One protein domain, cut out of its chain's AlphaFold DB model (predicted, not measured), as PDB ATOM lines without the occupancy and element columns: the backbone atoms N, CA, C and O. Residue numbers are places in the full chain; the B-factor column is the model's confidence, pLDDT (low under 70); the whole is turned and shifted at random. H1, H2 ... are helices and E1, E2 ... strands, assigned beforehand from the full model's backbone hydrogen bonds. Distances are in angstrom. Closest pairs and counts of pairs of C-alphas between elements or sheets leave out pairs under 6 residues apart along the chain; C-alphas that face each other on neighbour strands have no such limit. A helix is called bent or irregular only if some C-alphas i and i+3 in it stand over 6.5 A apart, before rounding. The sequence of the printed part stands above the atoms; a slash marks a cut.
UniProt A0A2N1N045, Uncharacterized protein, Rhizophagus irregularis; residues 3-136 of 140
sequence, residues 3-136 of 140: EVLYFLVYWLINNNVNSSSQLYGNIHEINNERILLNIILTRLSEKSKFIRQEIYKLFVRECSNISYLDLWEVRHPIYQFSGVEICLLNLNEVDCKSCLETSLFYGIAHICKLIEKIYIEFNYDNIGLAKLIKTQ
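This is residues 3 to 136 of the 140 residues of an uncharacterized protein of Rhizophagus irregularis (UniProt A0A2N1N045). The printed part is wound in stacked turns, a short solenoid: E1, E2 and E3 lie side by side as a small wall, and H4, H5 and H6 follow one another along the opposite side. Beyond E1 the stack runs on loosely through H3 and H2 to H1; H1 and H6 make the two ends. The 134 printed residues hold six named helices and three named strands, in the order H1 H2 H3 E1 H4 E2 H5 E3 H6; the sheet, E1 E2 E3, is all parallel and the class is mostly helix. It is compact, with a radius of gyration of the C-alphas of 14.8 A and spans of 43 by 30 by 28 A.

H1, residues 3 to 14, is close to but not clearly touching H2, residues 37 to 43: the closest C-alphas, of Val 9 and Ile 40, are 7.1 A apart. H3, residues 49 to 62, touches H4, residues 84 to 87, with residues 60 to 61 alone; the closest C-alphas, of Val 60 and Val 84, are 5.4 A apart. E1, residues 68 to 70, and E2, residues 93 to 97, are parallel at 11 degrees, with N 69 and O 93 within hydrogen-bond range at 2.9 A. E2 and E3, residues 117 to 121, are parallel at 14 degrees, with N 119 and O 94 at 2.8 A. H5, residues 102 to 111, touches H6, residues 127 to 135, at a shallow tilt of 17 degrees, the same way; the closest C-alphas, of Ala 109 and Leu 132, are 4.5 A apart. E1, H4, E2 and E2, H5, E3 are strand-helix-strand units, parallel neighbour strands with a helix between, and both crossovers are right-handed. H6 only grazes the sheet with residues 129 to 133, and H2, only just on it with 5 pairs of C-alphas within 10 A, grazes it with residues 37 to 39. Every O i to N i+4 pair is within hydrogen-bond range in H1, H3, H5 and H6; in H2 2 of 3 are, and H4 is too short for such a pair.

H1 begins at C-alpha 3, (170.186, 100.130, 161.034), and is 15.9 A long; H3 is 20.0 A, H5 14.9 A, E2 13.8 A and E3 13.3 A. H6, 12.2 A, ends at C-alpha 135, (145.838, 75.282, 166.703).

The C-alphas farthest apart, of Asn 15 and Lys 134, are 43.2 A apart. The printed part has no cut; the links H1 to H2 and E1 to H4 are long, with 22 and 13 residues. Model confidence is under 70 in residues 3 to 49 and residue 75.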
ATOM      1  N   GLU A   3     169.820  98.968 161.858       50.34
ATOM      2  CA  GLU A   3     170.186 100.130 161.034       50.34
ATOM      3  C   GLU A   3     169.454 100.201 159.691       50.34
ATOM      4  O   GLU A   3     168.937 101.254 159.344       50.34
ATOM      5  N   VAL A   4     169.335  99.097 158.946       49.66
ATOM      6  CA  VAL A   4     168.695  99.116 157.612       49.66
ATOM      7  C   VAL A   4     167.208  99.453 157.712       49.66
ATOM      8  O   VAL A   4     166.706 100.280 156.952       49.66
ATOM      9  N   LEU A   5     166.508  98.856 158.681       54.22
ATOM     10  CA  LEU A   5     165.098  99.142 158.927       54.22
ATOM     11  C   LEU A   5     164.920 100.580 159.436       54.22
ATOM     12  O   LEU A   5     164.026 101.281 158.974       54.22
ATOM     13  N   TYR A   6     165.814 101.046 160.316       53.50
ATOM     14  CA  TYR A   6     165.828 102.423 160.806       53.50
ATOM     15  C   TYR A   6     166.055 103.430 159.676       53.50
ATOM     16  O   TYR A   6     165.305 104.393 159.574       53.50
ATOM     17  N   PHE A   7     167.018 103.197 158.779       53.03
ATOM     18  CA  PHE A   7     167.269 104.065 157.629       53.03
ATOM     19  C   PHE A   7     166.109 104.054 156.637       53.03
ATOM     20  O   PHE A   7     165.763 105.110 156.117       53.03
ATOM     21  N   LEU A   8     165.468 102.905 156.405       54.53
ATOM     22  CA  LEU A   8     164.292 102.820 155.540       54.53
ATOM     23  C   LEU A   8     163.105 103.588 156.142       54.53
ATOM     24  O   LEU A   8     162.456 104.365 155.450       54.53
ATOM     25  N   VAL A   9     162.859 103.424 157.445       56.81
ATOM     26  CA  VAL A   9     161.821 104.150 158.191       56.81
ATOM     27  C   VAL A   9     162.122 105.650 158.211       56.81
ATOM     28  O   VAL A   9     161.255 106.451 157.875       56.81
ATOM     29  N   TYR A  10     163.357 106.041 158.520       54.38
ATOM     30  CA  TYR A  10     163.816 107.430 158.528       54.38
ATOM     31  C   TYR A  10     163.704 108.071 157.140       54.38
ATOM     32  O   TYR A  10     163.244 109.204 157.008       54.38
ATOM     33  N   TRP A  11     164.059 107.341 156.083       58.06
ATOM     34  CA  TRP A  11     163.911 107.795 154.703       58.06
ATOM     35  C   TRP A  11     162.435 107.957 154.315       58.06
ATOM     36  O   TRP A  11     162.067 108.983 153.746       58.06
ATOM     37  N   LEU A  12     161.564 107.010 154.678       53.00
ATOM     38  CA  LEU A  12     160.120 107.089 154.417       53.00
ATOM     39  C   LEU A  12     159.437 108.226 155.197       53.00
ATOM     40  O   LEU A  12     158.520 108.862 154.679       53.00
ATOM     41  N   ILE A  13     159.888 108.513 156.423       52.12
ATOM     42  CA  ILE A  13     159.397 109.634 157.241       52.12
ATOM     43  C   ILE A  13     159.813 110.978 156.629       52.12
ATOM     44  O   ILE A  13     158.974 111.866 156.492       52.12
ATOM     45  N   ASN A  14     161.082 111.123 156.238       49.06
ATOM     46  CA  ASN A  14     161.630 112.398 155.764       49.06
ATOM     47  C   ASN A  14     161.262 112.743 154.316       49.06
ATOM     48  O   ASN A  14     161.366 113.903 153.928       49.06
ATOM     49  N   ASN A  15     160.772 111.778 153.532       48.91
ATOM     50  CA  ASN A  15     160.235 112.019 152.187       48.91
ATOM     51  C   ASN A  15     158.712 112.290 152.167       48.91
ATOM     52  O   ASN A  15     158.077 112.210 151.119       48.91
ATOM     53  N   ASN A  16     158.143 112.687 153.312       44.09
ATOM     54  CA  ASN A  16     156.862 113.390 153.429       44.09
ATOM     55  C   ASN A  16     155.618 112.625 152.930       44.09
ATOM     56  O   ASN A  16     154.834 113.120 152.120       44.09
ATOM     57  N   VAL A  17     155.382 111.429 153.480       45.03
ATOM     58  CA  VAL A  17     154.077 110.754 153.369       45.03
ATOM     59  C   VAL A  17     153.238 111.031 154.627       45.03
ATOM     60  O   VAL A  17     153.163 110.213 155.535       45.03
ATOM     61  N   ASN A  18     152.678 112.245 154.647       37.41
ATOM     62  CA  ASN A  18     151.567 112.820 155.422       37.41
ATOM     63  C   ASN A  18     151.420 112.623 156.952       37.41
ATOM     64  O   ASN A  18     151.629 111.583 157.568       37.41
ATOM     65  N   SER A  19     150.967 113.733 157.532       45.56
ATOM     66  CA  SER A  19     150.857 114.139 158.929       45.56
ATOM     67  C   SER A  19     149.743 113.458 159.731       45.56
ATOM     68  O   SER A  19     148.568 113.575 159.389       45.56
ATOM     69  N   SER A  20     150.088 112.894 160.888       34.78
ATOM     70  CA  SER A  20     149.209 112.870 162.064       34.78
ATOM     71  C   SER A  20     150.056 112.836 163.342       34.78
ATOM     72  O   SER A  20     151.023 112.085 163.473       34.78
ATOM     73  N   SER A  21     149.719 113.724 164.272       35.25
ATOM     74  CA  SER A  21     150.430 114.060 165.513       35.25
ATOM     75  C   SER A  21     150.405 112.969 166.594       35.25
ATOM     76  O   SER A  21     150.955 113.171 167.671       35.25
ATOM     77  N   GLN A  22     149.821 111.800 166.317       37.09
ATOM     78  CA  GLN A  22     149.763 110.673 167.258       37.09
ATOM     79  C   GLN A  22     151.050 109.823 167.280       37.09
ATOM     80  O   GLN A  22     151.209 108.968 168.143       37.09
ATOM     81  N   LEU A  23     151.993 110.059 166.362       40.72
ATOM     82  CA  LEU A  23     153.137 109.164 166.139       40.72
ATOM     83  C   LEU A  23     154.362 109.419 167.029       40.72
ATOM     84  O   LEU A  23     155.194 108.526 167.153       40.72
ATOM     85  N   TYR A  24     154.478 110.576 167.687       36.56
ATOM     86  CA  TYR A  24     155.627 110.843 168.570       36.56
ATOM     87  C   TYR A  24     155.639 109.958 169.827       36.56
ATOM     88  O   TYR A  24     156.713 109.677 170.351       36.56
ATOM     89  N   GLY A  25     154.477 109.460 170.271       29.69
ATOM     90  CA  GLY A  25     154.378 108.550 171.417       29.69
ATOM     91  C   GLY A  25     154.892 107.131 171.141       29.69
ATOM     92  O   GLY A  25     155.387 106.483 172.054       29.69
ATOM     93  N   ASN A  26     154.853 106.674 169.883       36.34
ATOM     94  CA  ASN A  26     155.109 105.268 169.528       36.34
ATOM     95  C   ASN A  26     156.551 104.999 169.054       36.34
ATOM     96  O   ASN A  26     156.950 103.849 168.897       36.34
ATOM     97  N   ILE A  27     157.350 106.044 168.810       38.44
ATOM     98  CA  ILE A  27     158.727 105.919 168.289       38.44
ATOM     99  C   ILE A  27     159.718 105.499 169.391       38.44
ATOM    100  O   ILE A  27     160.741 104.882 169.099       38.44
ATOM    101  N   HIS A  28     159.405 105.771 170.661       35.62
ATOM    102  CA  HIS A  28     160.274 105.423 171.792       35.62
ATOM    103  C   HIS A  28     160.327 103.912 172.111       35.62
ATOM    104  O   HIS A  28     161.196 103.495 172.874       35.62
ATOM    105  N   GLU A  29     159.460 103.093 171.501       38.16
ATOM    106  CA  GLU A  29     159.412 101.627 171.661       38.16
ATOM    107  C   GLU A  29     160.038 100.847 170.489       38.16
ATOM    108  O   GLU A  29     159.890  99.629 170.395       38.16
ATOM    109  N   ILE A  30     160.796 101.500 169.601       43.88
ATOM    110  CA  ILE A  30     161.586 100.813 168.563       43.88
ATOM    111  C   ILE A  30     162.866 100.242 169.206       43.88
ATOM    112  O   ILE A  30     163.983 100.617 168.870       43.88
ATOM    113  N   ASN A  31     162.704  99.348 170.181       38.47
ATOM    114  CA  ASN A  31     163.783  98.587 170.798       38.47
ATOM    115  C   ASN A  31     163.493  97.090 170.626       38.47
ATOM    116  O   ASN A  31     162.612  96.537 171.269       38.47
ATOM    117  N   ASN A  32     164.251  96.475 169.713       38.75
ATOM    118  CA  ASN A  32     164.615  95.058 169.552       38.75
ATOM    119  C   ASN A  32     163.594  93.899 169.665       38.75
ATOM    120  O   ASN A  32     163.980  92.805 169.273       38.75
ATOM    121  N   GLU A  33     162.336  94.061 170.085       41.03
ATOM    122  CA  GLU A  33     161.422  92.905 170.276       41.03
ATOM    123  C   GLU A  33     159.981  93.108 169.767       41.03
ATOM    124  O   GLU A  33     159.177  92.179 169.781       41.03
ATOM    125  N   ARG A  34     159.639  94.291 169.243       46.41
ATOM    126  CA  ARG A  34     158.299  94.603 168.709       46.41
ATOM    127  C   ARG A  34     158.403  95.332 167.373       46.41
ATOM    128  O   ARG A  34     158.401  96.559 167.315       46.41
ATOM    129  N   ILE A  35     158.530  94.593 166.272       53.66
ATOM    130  CA  ILE A  35     158.547  95.211 164.939       53.66
ATOM    131  C   ILE A  35     157.107  95.559 164.549       53.66
ATOM    132  O   ILE A  35     156.349  94.717 164.074       53.66
ATOM    133  N   LEU A  36     156.731  96.824 164.751       50.97
ATOM    134  CA  LEU A  36     155.437  97.373 164.343       50.97
ATOM    135  C   LEU A  36     155.409  97.609 162.825       50.97
ATOM    136  O   LEU A  36     155.570  98.729 162.333       50.97
ATOM    137  N   LEU A  37     155.164  96.532 162.079       51.75
ATOM    138  CA  LEU A  37     154.899  96.535 160.635       51.75
ATOM    139  C   LEU A  37     153.812  97.564 160.252       51.75
ATOM    140  O   LEU A  37     153.869  98.191 159.193       51.75
ATOM    141  N   ASN A  38     152.866  97.806 161.161       48.94
ATOM    142  CA  ASN A  38     151.751  98.730 160.992       48.94
ATOM    143  C   ASN A  38     152.140 100.189 160.735       48.94
ATOM    144  O   ASN A  38     151.475 100.852 159.941       48.94
ATOM    145  N   ILE A  39     153.211 100.716 161.338       49.75
ATOM    146  CA  ILE A  39     153.574 102.138 161.155       49.75
ATOM    147  C   ILE A  39     154.055 102.401 159.718       49.75
ATOM    148  O   ILE A  39     153.774 103.449 159.136       49.75
ATOM    149  N   ILE A  40     154.746 101.430 159.116       52.84
ATOM    150  CA  ILE A  40     155.232 101.527 157.734       52.84
ATOM    151  C   ILE A  40     154.065 101.338 156.750       52.84
ATOM    152  O   ILE A  40     153.967 102.050 155.751       52.84
ATOM    153  N   LEU A  41     153.155 100.408 157.050       52.94
ATOM    154  CA  LEU A  41     152.029 100.052 156.184       52.94
ATOM    155  C   LEU A  41     150.901 101.094 156.171       52.94
ATOM    156  O   LEU A  41     150.360 101.358 155.102       52.94
ATOM    157  N   THR A  42     150.586 101.717 157.314       51.59
ATOM    158  CA  THR A  42     149.573 102.793 157.427       51.59
ATOM    159  C   THR A  42     149.913 104.013 156.571       51.59
ATOM    160  O   THR A  42     149.020 104.652 156.017       51.59
ATOM    161  N   ARG A  43     151.204 104.351 156.445       51.25
ATOM    162  CA  ARG A  43     151.665 105.501 155.653       51.25
ATOM    163  C   ARG A  43     151.709 105.217 154.158       51.25
ATOM    164  O   ARG A  43     151.564 106.132 153.354       51.25
ATOM    165  N   LEU A  44     151.867 103.962 153.751       55.56
ATOM    166  CA  LEU A  44     151.811 103.591 152.344       55.56
ATOM    167  C   LEU A  44     150.349 103.542 151.917       55.56
ATOM    168  O   LEU A  44     149.675 102.529 152.075       55.56
ATOM    169  N   SER A  45     149.864 104.668 151.387       49.72
ATOM    170  CA  SER A  45     148.527 104.782 150.796       49.72
ATOM    171  C   SER A  45     148.170 103.553 149.947       49.72
ATOM    172  O   SER A  45     149.052 102.902 149.377       49.72
ATOM    173  N   GLU A  46     146.874 103.284 149.765       50.88
ATOM    174  CA  GLU A  46     146.363 102.156 148.965       50.88
ATOM    175  C   GLU A  46     146.983 102.015 147.556       50.88
ATOM    176  O   GLU A  46     146.903 100.957 146.932       50.88
ATOM    177  N   LYS A  47     147.645 103.067 147.059       53.00
ATOM    178  CA  LYS A  47     148.180 103.208 145.705       53.00
ATOM    179  C   LYS A  47     149.406 102.369 145.347       53.00
ATOM    180  O   LYS A  47     149.799 102.409 144.186       53.00
ATOM    181  N   SER A  48     150.002 101.564 146.230       66.81
ATOM    182  CA  SER A  48     150.994 100.592 145.735       66.81
ATOM    183  C   SER A  48     151.031  99.281 146.511       66.81
ATOM    184  O   SER A  48     151.925  98.991 147.304       66.81
ATOM    185  N   LYS A  49     150.078  98.410 146.161       69.12
ATOM    186  CA  LYS A  49     150.124  96.961 146.417       69.12
ATOM    187  C   LYS A  49     151.548  96.387 146.292       69.12
ATOM    188  O   LYS A  49     151.964  95.596 147.131       69.12
ATOM    189  N   PHE A  50     152.296  96.834 145.282       71.62
ATOM    190  CA  PHE A  50     153.674  96.424 145.012       71.62
ATOM    191  C   PHE A  50     154.674  96.846 146.095       71.62
ATOM    192  O   PHE A  50     155.404  95.992 146.583       71.62
ATOM    193  N   ILE A  51     154.682  98.109 146.541       72.44
ATOM    194  CA  ILE A  51     155.623  98.556 147.587       72.44
ATOM    195  C   ILE A  51     155.348  97.811 148.891       72.44
ATOM    196  O   ILE A  51     156.269  97.353 149.562       72.44
ATOM    197  N   ARG A  52     154.068  97.610 149.213       72.38
ATOM    198  CA  ARG A  52     153.676  96.829 150.382       72.38
ATOM    199  C   ARG A  52     154.180  95.381 150.308       72.38
ATOM    200  O   ARG A  52     154.657  94.858 151.308       72.38
ATOM    201  N   GLN A  53     154.109  94.740 149.141       77.00
ATOM    202  CA  GLN A  53     154.687  93.406 148.945       77.00
ATOM    203  C   GLN A  53     156.208  93.397 149.121       77.00
ATOM    204  O   GLN A  53     156.720  92.496 149.778       77.00
ATOM    205  N   GLU A  54     156.923  94.387 148.588       78.12
ATOM    206  CA  GLU A  54     158.378  94.476 148.760       78.12
ATOM    207  C   GLU A  54     158.777  94.683 150.225       78.12
ATOM    208  O   GLU A  54     159.753  94.096 150.686       78.12
ATOM    209  N   ILE A  55     157.981  95.424 150.997       76.19
ATOM    210  CA  ILE A  55     158.210  95.590 152.437       76.19
ATOM    211  C   ILE A  55     157.943  94.301 153.200       76.19
ATOM    212  O   ILE A  55     158.733  93.962 154.073       76.19
ATOM    213  N   TYR A  56     156.893  93.548 152.866       76.81
ATOM    214  CA  TYR A  56     156.685  92.234 153.479       76.81
ATOM    215  C   TYR A  56     157.816  91.259 153.147       76.81
ATOM    216  O   TYR A  56     158.278  90.551 154.036       76.81
ATOM    217  N   LYS A  57     158.300  91.245 151.898       79.81
ATOM    218  CA  LYS A  57     159.470  90.440 151.512       79.81
ATOM    219  C   LYS A  57     160.702  90.841 152.312       79.81
ATOM    220  O   LYS A  57     161.404  89.970 152.812       79.81
ATOM    221  N   LEU A  58     160.957  92.143 152.434       79.75
ATOM    222  CA  LEU A  58     162.082  92.658 153.204       79.75
ATOM    223  C   LEU A  58     161.948  92.284 154.680       79.75
ATOM    224  O   LEU A  58     162.893  91.767 155.250       79.75
ATOM    225  N   PHE A  59     160.773  92.473 155.277       78.19
ATOM    226  CA  PHE A  59     160.496  92.073 156.653       78.19
ATOM    227  C   PHE A  59     160.775  90.586 156.872       78.19
ATOM    228  O   PHE A  59     161.549  90.235 157.749       78.19
ATOM    229  N   VAL A  60     160.216  89.713 156.034       81.88
ATOM    230  CA  VAL A  60     160.430  88.266 156.153       81.88
ATOM    231  C   VAL A  60     161.904  87.886 155.973       81.88
ATOM    232  O   VAL A  60     162.382  86.961 156.623       81.88
ATOM    233  N   ARG A  61     162.633  88.594 155.104       80.88
ATOM    234  CA  ARG A  61     164.053  88.335 154.844       80.88
ATOM    235  C   ARG A  61     164.960  88.816 155.974       80.88
ATOM    236  O   ARG A  61     165.909  88.123 156.322       80.88
ATOM    237  N   GLU A  62     164.717  90.018 156.482       77.81
ATOM    238  CA  GLU A  62     165.598  90.674 157.451       77.81
ATOM    239  C   GLU A  62     165.256  90.281 158.887       77.81
ATOM    240  O   GLU A  62     166.152  90.181 159.719       77.81
ATOM    241  N   CYS A  63     163.978  90.049 159.190       75.00
ATOM    242  CA  CYS A  63     163.516  89.714 160.526       75.00
ATOM    243  C   CYS A  63     163.503  88.199 160.694       75.00
ATOM    244  O   CYS A  63     162.664  87.495 160.139       75.00
ATOM    245  N   SER A  64     164.422  87.698 161.508       73.25
ATOM    246  CA  SER A  64     164.371  86.333 162.018       73.25
ATOM    247  C   SER A  64     163.909  86.386 163.466       73.25
ATOM    248  O   SER A  64     164.345  87.267 164.208       73.25
ATOM    249  N   ASN A  65     163.056  85.442 163.869       76.06
ATOM    250  CA  ASN A  65     162.718  85.235 165.273       76.06
ATOM    251  C   ASN A  65     161.929  86.385 165.949       76.06
ATOM    252  O   ASN A  65     162.316  86.870 167.011       76.06
ATOM    253  N   ILE A  66     160.824  86.839 165.349       82.75
ATOM    254  CA  ILE A  66     159.952  87.823 166.014       82.75
ATOM    255  C   ILE A  66     159.101  87.148 167.099       82.75
ATOM    256  O   ILE A  66     158.635  86.025 166.907       82.75
ATOM    257  N   SER A  67     158.847  87.849 168.206       85.88
ATOM    258  CA  SER A  67     157.992  87.373 169.306       85.88
ATOM    259  C   SER A  67     156.587  87.985 169.300       85.88
ATOM    260  O   SER A  67     155.672  87.392 169.867       85.88
ATOM    261  N   TYR A  68     156.394  89.125 168.627       85.38
ATOM    262  CA  TYR A  68     155.120  89.840 168.520       85.38
ATOM    263  C   TYR A  68     154.822  90.246 167.067       85.38
ATOM    264  O   TYR A  68     155.719  90.715 166.360       85.38
ATOM    265  N   LEU A  69     153.564  90.104 166.635       85.50
ATOM    266  CA  LEU A  69     153.090  90.512 165.309       85.50
ATOM    267  C   LEU A  69     151.765  91.272 165.391       85.50
ATOM    268  O   LEU A  69     150.751  90.740 165.836       85.50
ATOM    269  N   ASP A  70     151.769  92.492 164.865       85.56
ATOM    270  CA  ASP A  70     150.577  93.318 164.707       85.56
ATOM    271  C   ASP A  70     150.014  93.181 163.282       85.56
ATOM    272  O   ASP A  70     150.699  93.458 162.291       85.56
ATOM    273  N   LEU A  71     148.768  92.712 163.187       85.00
ATOM    274  CA  LEU A  71     148.078  92.403 161.938       85.00
ATOM    275  C   LEU A  71     147.073  93.471 161.493       85.00
ATOM    276  O   LEU A  71     146.435  93.269 160.460       85.00
ATOM    277  N   TRP A  72     146.883  94.575 162.223       80.56
ATOM    278  CA  TRP A  72     145.733  95.461 161.967       80.56
ATOM    279  C   TRP A  72     145.680  96.020 160.540       80.56
ATOM    280  O   TRP A  72     144.596  96.097 159.966       80.56
ATOM    281  N   GLU A  73     146.825  96.355 159.938       72.62
ATOM    282  CA  GLU A  73     146.896  96.829 158.548       72.62
ATOM    283  C   GLU A  73     147.396  95.766 157.560       72.62
ATOM    284  O   GLU A  73     147.737  96.062 156.403       72.62
ATOM    285  N   VAL A  74     147.436  94.499 157.980       73.75
ATOM    286  CA  VAL A  74     147.899  93.409 157.125       73.75
ATOM    287  C   VAL A  74     146.812  93.028 156.130       73.75
ATOM    288  O   VAL A  74     145.880  92.285 156.414       73.75
ATOM    289  N   ARG A  75     146.961  93.543 154.906       69.94
ATOM    290  CA  ARG A  75     146.050  93.278 153.775       69.94
ATOM    291  C   ARG A  75     146.598  92.296 152.739       69.94
ATOM    292  O   ARG A  75     145.977  92.093 151.699       69.94
ATOM    293  N   HIS A  76     147.797  91.754 152.948       70.69
ATOM    294  CA  HIS A  76     148.376  90.748 152.056       70.69
ATOM    295  C   HIS A  76     148.808  89.515 152.825       70.69
ATOM    296  O   HIS A  76     149.184  89.626 153.991       70.69
ATOM    297  N   PRO A  77     148.795  88.355 152.158       73.19
ATOM    298  CA  PRO A  77     149.158  87.097 152.774       73.19
ATOM    299  C   PRO A  77     150.662  87.050 153.066       73.19
ATOM    300  O   PRO A  77     151.447  86.544 152.271       73.19
ATOM    301  N   ILE A  78     151.070  87.580 154.224       76.88
ATOM    302  CA  ILE A  78     152.466  87.553 154.689       76.88
ATOM    303  C   ILE A  78     153.026  86.121 154.731       76.88
ATOM    304  O   ILE A  78     154.198  85.890 154.456       76.88
ATOM    305  N   TYR A  79     152.144  85.148 154.965       77.06
ATOM    306  CA  TYR A  79     152.425  83.715 154.980       77.06
ATOM    307  C   TYR A  79     152.856  83.126 153.622       77.06
ATOM    308  O   TYR A  79     153.228  81.960 153.569       77.06
ATOM    309  N   GLN A  80     152.789  83.881 152.519       83.50
ATOM    310  CA  GLN A  80     153.208  83.407 151.189       83.50
ATOM    311  C   GLN A  80     154.667  83.729 150.847       83.50
ATOM    312  O   GLN A  80     155.163  83.277 149.814       83.50
ATOM    313  N   PHE A  81     155.363  84.528 151.659       85.31
ATOM    314  CA  PHE A  81     156.735  84.927 151.355       85.31
ATOM    315  C   PHE A  81     157.750  83.880 151.830       85.31
ATOM    316  O   PHE A  81     157.650  83.340 152.930       85.31
ATOM    317  N   SER A  82     158.757  83.607 150.995       85.12
ATOM    318  CA  SER A  82     159.840  82.675 151.332       85.12
ATOM    319  C   SER A  82     160.600  83.150 152.571       85.12
ATOM    320  O   SER A  82     160.977  84.317 152.638       85.12
ATOM    321  N   GLY A  83     160.826  82.251 153.533       85.06
ATOM    322  CA  GLY A  83     161.488  82.554 154.807       85.06
ATOM    323  C   GLY A  83     160.539  82.917 155.955       85.06
ATOM    324  O   GLY A  83     160.992  83.073 157.087       85.06
ATOM    325  N   VAL A  84     159.225  82.998 155.706       87.69
ATOM    326  CA  VAL A  84     158.247  83.395 156.735       87.69
ATOM    327  C   VAL A  84     158.212  82.432 157.922       87.69
ATOM    328  O   VAL A  84     158.014  82.862 159.051       87.69
ATOM    329  N   GLU A  85     158.479  81.147 157.698       89.81
ATOM    330  CA  GLU A  85     158.550  80.144 158.764       89.81
ATOM    331  C   GLU A  85     159.670  80.442 159.766       89.81
ATOM    332  O   GLU A  85     159.483  80.261 160.963       89.81
ATOM    333  N   ILE A  86     160.810  80.952 159.289       87.81
ATOM    334  CA  ILE A  86     161.945  81.349 160.135       87.81
ATOM    335  C   ILE A  86     161.629  82.673 160.839       87.81
ATOM    336  O   ILE A  86     161.932  82.847 162.020       87.81
ATOM    337  N   CYS A  87     161.004  83.605 160.116       86.00
ATOM    338  CA  CYS A  87     160.584  84.894 160.652       86.00
ATOM    339  C   CYS A  87     159.623  84.720 161.840       86.00
ATOM    340  O   CYS A  87     159.852  85.292 162.904       86.00
ATOM    341  N   LEU A  88     158.600  83.874 161.674       88.62
ATOM    342  CA  LEU A  88     157.512  83.667 162.633       88.62
ATOM    343  C   LEU A  88     157.724  82.471 163.578       88.62
ATOM    344  O   LEU A  88     156.792  82.091 164.290       88.62
ATOM    345  N   LEU A  89     158.914  81.860 163.579       88.38
ATOM    346  CA  LEU A  89     159.187  80.600 164.281       88.38
ATOM    347  C   LEU A  89     158.836  80.651 165.775       88.38
ATOM    348  O   LEU A  89     158.224  79.719 166.290       88.38
ATOM    349  N   ASN A  90     159.203  81.742 166.449       86.88
ATOM    350  CA  ASN A  90     158.963  81.938 167.881       86.88
ATOM    351  C   ASN A  90     157.935  83.045 168.145       86.88
ATOM    352  O   ASN A  90     157.976  83.709 169.182       86.88
ATOM    353  N   LEU A  91     157.016  83.251 167.196       89.69
ATOM    354  CA  LEU A  91     155.924  84.191 167.372       89.69
ATOM    355  C   LEU A  91     155.053  83.739 168.548       89.69
ATOM    356  O   LEU A  91     154.424  82.682 168.483       89.69
ATOM    357  N   ASN A  92     155.016  84.563 169.593       91.56
ATOM    358  CA  ASN A  92     154.308  84.273 170.833       91.56
ATOM    359  C   ASN A  92     153.035  85.119 170.993       91.56
ATOM    360  O   ASN A  92     152.034  84.678 171.556       91.56
ATOM    361  N   GLU A  93     153.057  86.348 170.489       91.75
ATOM    362  CA  GLU A  93     151.980  87.309 170.683       91.75
ATOM    363  C   GLU A  93     151.474  87.848 169.340       91.75
ATOM    364  O   GLU A  93     152.258  88.217 168.465       91.75
ATOM    365  N   VAL A  94     150.151  87.908 169.168       90.44
ATOM    366  CA  VAL A  94     149.509  88.465 167.968       90.44
ATOM    367  C   VAL A  94     148.447  89.480 168.358       90.44
ATOM    368  O   VAL A  94     147.628  89.209 169.231       90.44
ATOM    369  N   ASP A  95     148.425  90.620 167.675       90.69
ATOM    370  CA  ASP A  95     147.353  91.612 167.767       90.69
ATOM    371  C   ASP A  95     146.619  91.716 166.427       90.69
ATOM    372  O   ASP A  95     147.246  91.792 165.367       90.69
ATOM    373  N   CYS A  96     145.289  91.639 166.436       89.94
ATOM    374  CA  CYS A  96     144.509  91.552 165.209       89.94
ATOM    375  C   CYS A  96     143.070  92.053 165.351       89.94
ATOM    376  O   CYS A  96     142.497  92.112 166.436       89.94
ATOM    377  N   LYS A  97     142.444  92.325 164.201       91.88
ATOM    378  CA  LYS A  97     140.997  92.544 164.104       91.88
ATOM    379  C   LYS A  97     140.323  91.285 163.589       91.88
ATOM    380  O   LYS A  97     140.776  90.711 162.598       91.88
ATOM    381  N   SER A  98     139.200  90.877 164.180       94.25
ATOM    382  CA  SER A  98     138.493  89.670 163.716       94.25
ATOM    383  C   SER A  98     137.944  89.810 162.286       94.25
ATOM    384  O   SER A  98     137.693  88.811 161.611       94.25
ATOM    385  N   CYS A  99     137.831  91.046 161.791       92.00
ATOM    386  CA  CYS A  99     137.377  91.370 160.444       92.00
ATOM    387  C   CYS A  99     138.426  91.200 159.328       92.00
ATOM    388  O   CYS A  99     138.093  91.377 158.156       92.00
ATOM    389  N   LEU A 100     139.672  90.842 159.656       90.19
ATOM    390  CA  LEU A 100     140.702  90.554 158.652       90.19
ATOM    391  C   LEU A 100     140.346  89.324 157.800       90.19
ATOM    392  O   LEU A 100     139.496  88.505 158.161       90.19
ATOM    393  N   GLU A 101     141.018  89.172 156.654       91.31
ATOM    394  CA  GLU A 101     140.769  88.041 155.757       91.31
ATOM    395  C   GLU A 101     140.974  86.692 156.462       91.31
ATOM    396  O   GLU A 101     142.017  86.412 157.048       91.31
ATOM    397  N   THR A 102     139.999  85.796 156.326       93.25
ATOM    398  CA  THR A 102     140.050  84.426 156.863       93.25
ATOM    399  C   THR A 102     141.309  83.658 156.431       93.25
ATOM    400  O   THR A 102     141.876  82.886 157.206       93.25
ATOM    401  N   SER A 103     141.761  83.871 155.191       92.06
ATOM    402  CA  SER A 103     142.963  83.257 154.608       92.06
ATOM    403  C   SER A 103     144.244  83.639 155.357       92.06
ATOM    404  O   SER A 103     145.115  82.784 155.529       92.06
ATOM    405  N   LEU A 104     144.333  84.878 155.859       91.31
ATOM    406  CA  LEU A 104     145.445  85.357 156.680       91.31
ATOM    407  C   LEU A 104     145.597  84.498 157.929       91.31
ATOM    408  O   LEU A 104     146.674  83.956 158.183       91.31
ATOM    409  N   PHE A 105     144.502  84.311 158.664       93.88
ATOM    410  CA  PHE A 105     144.520  83.509 159.879       93.88
ATOM    411  C   PHE A 105     144.832  82.041 159.603       93.88
ATOM    412  O   PHE A 105     145.577  81.440 160.367       93.88
ATOM    413  N   TYR A 106     144.341  81.463 158.501       94.62
ATOM    414  CA  TYR A 106     144.714  80.096 158.128       94.62
ATOM    415  C   TYR A 106     146.204  79.949 157.822       94.62
ATOM    416  O   TYR A 106     146.810  78.965 158.247       94.62
ATOM    417  N   GLY A 107     146.797  80.914 157.118       92.25
ATOM    418  CA  GLY A 107     148.227  80.912 156.822       92.25
ATOM    419  C   GLY A 107     149.077  80.976 158.089       92.25
ATOM    420  O   GLY A 107     149.968  80.152 158.279       92.25
ATOM    421  N   ILE A 108     148.742  81.886 159.006       91.94
ATOM    422  CA  ILE A 108     149.433  81.990 160.300       91.94
ATOM    423  C   ILE A 108     149.211  80.720 161.123       91.94
ATOM    424  O   ILE A 108     150.164  80.159 161.650       91.94
ATOM    425  N   ALA A 109     147.982  80.200 161.168       93.56
ATOM    426  CA  ALA A 109     147.655  78.967 161.878       93.56
ATOM    427  C   ALA A 109     148.404  77.754 161.326       93.56
ATOM    428  O   ALA A 109     148.563  76.773 162.044       93.56
ATOM    429  N   HIS A 110     148.829  77.767 160.060       92.62
ATOM    430  CA  HIS A 110     149.638  76.702 159.478       92.62
ATOM    431  C   HIS A 110     151.064  76.711 160.045       92.62
ATOM    432  O   HIS A 110     151.555  75.650 160.427       92.62
ATOM    433  N   ILE A 111     151.658  77.900 160.166       91.75
ATOM    434  CA  ILE A 111     153.059  78.119 160.546       91.75
ATOM    435  C   ILE A 111     153.225  78.151 162.075       91.75
ATOM    436  O   ILE A 111     154.030  77.412 162.636       91.75
ATOM    437  N   CYS A 112     152.437  78.973 162.766       91.94
ATOM    438  CA  CYS A 112     152.614  79.295 164.180       91.94
ATOM    439  C   CYS A 112     151.738  78.404 165.073       91.94
ATOM    440  O   CYS A 112     150.511  78.363 164.927       91.94
ATOM    441  N   LYS A 113     152.377  77.686 166.008       92.31
ATOM    442  CA  LYS A 113     151.730  76.732 166.939       92.31
ATOM    443  C   LYS A 113     151.959  77.045 168.421       92.31
ATOM    444  O   LYS A 113     151.475  76.299 169.276       92.31
ATOM    445  N   LEU A 114     152.753  78.074 168.696       92.38
ATOM    446  CA  LEU A 114     153.266  78.439 170.016       92.38
ATOM    447  C   LEU A 114     152.841  79.861 170.414       92.38
ATOM    448  O   LEU A 114     153.482  80.478 171.249       92.38
ATOM    449  N   ILE A 115     151.785  80.399 169.794       93.88
ATOM    450  CA  ILE A 115     151.239  81.694 170.205       93.88
ATOM    451  C   ILE A 115     150.554  81.489 171.559       93.88
ATOM    452  O   ILE A 115     149.648  80.660 171.657       93.88
ATOM    453  N   GLU A 116     150.963  82.233 172.583       94.06
ATOM    454  CA  GLU A 116     150.364  82.211 173.922       94.06
ATOM    455  C   GLU A 116     149.351  83.344 174.118       94.06
ATOM    456  O   GLU A 116     148.419  83.196 174.909       94.06
ATOM    457  N   LYS A 117     149.499  84.473 173.408       93.38
ATOM    458  CA  LYS A 117     148.603  85.632 173.560       93.38
ATOM    459  C   LYS A 117     148.063  86.114 172.226       93.38
ATOM    460  O   LYS A 117     148.814  86.382 171.290       93.38
ATOM    461  N   ILE A 118     146.743  86.273 172.162       93.94
ATOM    462  CA  ILE A 118     146.055  86.853 171.010       93.94
ATOM    463  C   ILE A 118     145.173  87.994 171.509       93.94
ATOM    464  O   ILE A 118     144.212  87.769 172.244       93.94
ATOM    465  N   TYR A 119     145.501  89.213 171.094       93.19
ATOM    466  CA  TYR A 119     144.681  90.400 171.301       93.19
ATOM    467  C   TYR A 119     143.755  90.561 170.091       93.19
ATOM    468  O   TYR A 119     144.189  90.459 168.940       93.19
ATOM    469  N   ILE A 120     142.455  90.720 170.352       92.75
ATOM    470  CA  ILE A 120     141.423  90.705 169.312       92.75
ATOM    471  C   ILE A 120     140.531  91.934 169.466       92.75
ATOM    472  O   ILE A 120     139.763  92.034 170.423       92.75
ATOM    473  N   GLU A 121     140.553  92.821 168.474       93.62
ATOM    474  CA  GLU A 121     139.436  93.735 168.230       93.62
ATOM    475  C   GLU A 121     138.314  92.936 167.553       93.62
ATOM    476  O   GLU A 121     138.379  92.596 166.363       93.62
ATOM    477  N   PHE A 122     137.308  92.552 168.337       92.94
ATOM    478  CA  PHE A 122     136.225  91.705 167.858       92.94
ATOM    479  C   PHE A 122     135.140  92.529 167.162       92.94
ATOM    480  O   PHE A 122     134.483  93.358 167.785       92.94
ATOM    481  N   ASN A 123     134.929  92.240 165.879       92.38
ATOM    482  CA  ASN A 123     133.896  92.857 165.048       92.38
ATOM    483  C   ASN A 123     132.826  91.835 164.618       92.38
ATOM    484  O   ASN A 123     131.633  92.092 164.741       92.38
ATOM    485  N   TYR A 124     133.247  90.666 164.126       93.31
ATOM    486  CA  TYR A 124     132.381  89.531 163.776       93.31
ATOM    487  C   TYR A 124     133.137  88.196 163.816       93.31
ATOM    488  O   TYR A 124     134.372  88.171 163.871       93.31
ATOM    489  N   ASP A 125     132.393  87.089 163.758       96.12
ATOM    490  CA  ASP A 125     132.944  85.734 163.756       96.12
ATOM    491  C   ASP A 125     133.841  85.474 162.543       96.12
ATOM    492  O   ASP A 125     133.472  85.722 161.393       96.12
ATOM    493  N   ASN A 126     135.012  84.891 162.796       96.62
ATOM    494  CA  ASN A 126     135.963  84.524 161.757       96.62
ATOM    495  C   ASN A 126     136.468  83.097 161.979       96.62
ATOM    496  O   ASN A 126     137.185  82.805 162.938       96.62
ATOM    497  N   ILE A 127     136.107  82.195 161.065       97.25
ATOM    498  CA  ILE A 127     136.467  80.772 161.150       97.25
ATOM    499  C   ILE A 127     137.983  80.537 161.080       97.25
ATOM    500  O   ILE A 127     138.486  79.576 161.662       97.25
ATOM    501  N   GLY A 128     138.714  81.422 160.401       95.94
ATOM    502  CA  GLY A 128     140.166  81.378 160.300       95.94
ATOM    503  C   GLY A 128     140.805  81.747 161.632       95.94
ATOM    504  O   GLY A 128     141.680  81.027 162.104       95.94
ATOM    505  N   LEU A 129     140.316  82.806 162.286       96.06
ATOM    506  CA  LEU A 129     140.756  83.188 163.630       96.06
ATOM    507  C   LEU A 129     140.427  82.096 164.656       96.06
ATOM    508  O   LEU A 129     141.286  81.705 165.443       96.06
ATOM    509  N   ALA A 130     139.224  81.518 164.593       96.31
ATOM    510  CA  ALA A 130     138.861  80.379 165.434       96.31
ATOM    511  C   ALA A 130     139.796  79.178 165.205       96.31
ATOM    512  O   ALA A 130     140.160  78.480 166.153       96.31
ATOM    513  N   LYS A 131     140.213  78.929 163.955       96.62
ATOM    514  CA  LYS A 131     141.211  77.902 163.638       96.62
ATOM    515  C   LYS A 131     142.578  78.252 164.219       96.62
ATOM    516  O   LYS A 131     143.186  77.360 164.800       96.62
ATOM    517  N   LEU A 132     143.025  79.502 164.087       95.25
ATOM    518  CA  LEU A 132     144.284  79.984 164.653       95.25
ATOM    519  C   LEU A 132     144.336  79.726 166.155       95.25
ATOM    520  O   LEU A 132     145.277  79.083 166.604       95.25
ATOM    521  N   ILE A 133     143.305  80.135 166.897       95.00
ATOM    522  CA  ILE A 133     143.204  79.907 168.345       95.00
ATOM    523  C   ILE A 133     143.269  78.404 168.652       95.00
ATOM    524  O   ILE A 133     144.116  77.964 169.421       95.00
ATOM    525  N   LYS A 134     142.447  77.587 167.977       94.62
ATOM    526  CA  LYS A 134     142.389  76.129 168.196       94.62
ATOM    527  C   LYS A 134     143.693  75.387 167.896       94.62
ATOM    528  O   LYS A 134     143.864  74.266 168.362       94.62
ATOM    529  N   THR A 135     144.565  75.932 167.048       94.25
ATOM    530  CA  THR A 135     145.838  75.282 166.703       94.25
ATOM    531  C   THR A 135     146.972  75.603 167.666       94.25
ATOM    532  O   THR A 135     148.028  74.979 167.546       94.25
ATOM    533  N   GLN A 136     146.783  76.553 168.584       93.44
ATOM    534  CA  GLN A 136     147.815  76.906 169.551       93.44
ATOM    535  C   GLN A 136     147.863  75.883 170.678       93.44
ATOM    536  O   GLN A 136     146.834  75.468 171.203       93.44
TER     537      GLN A 136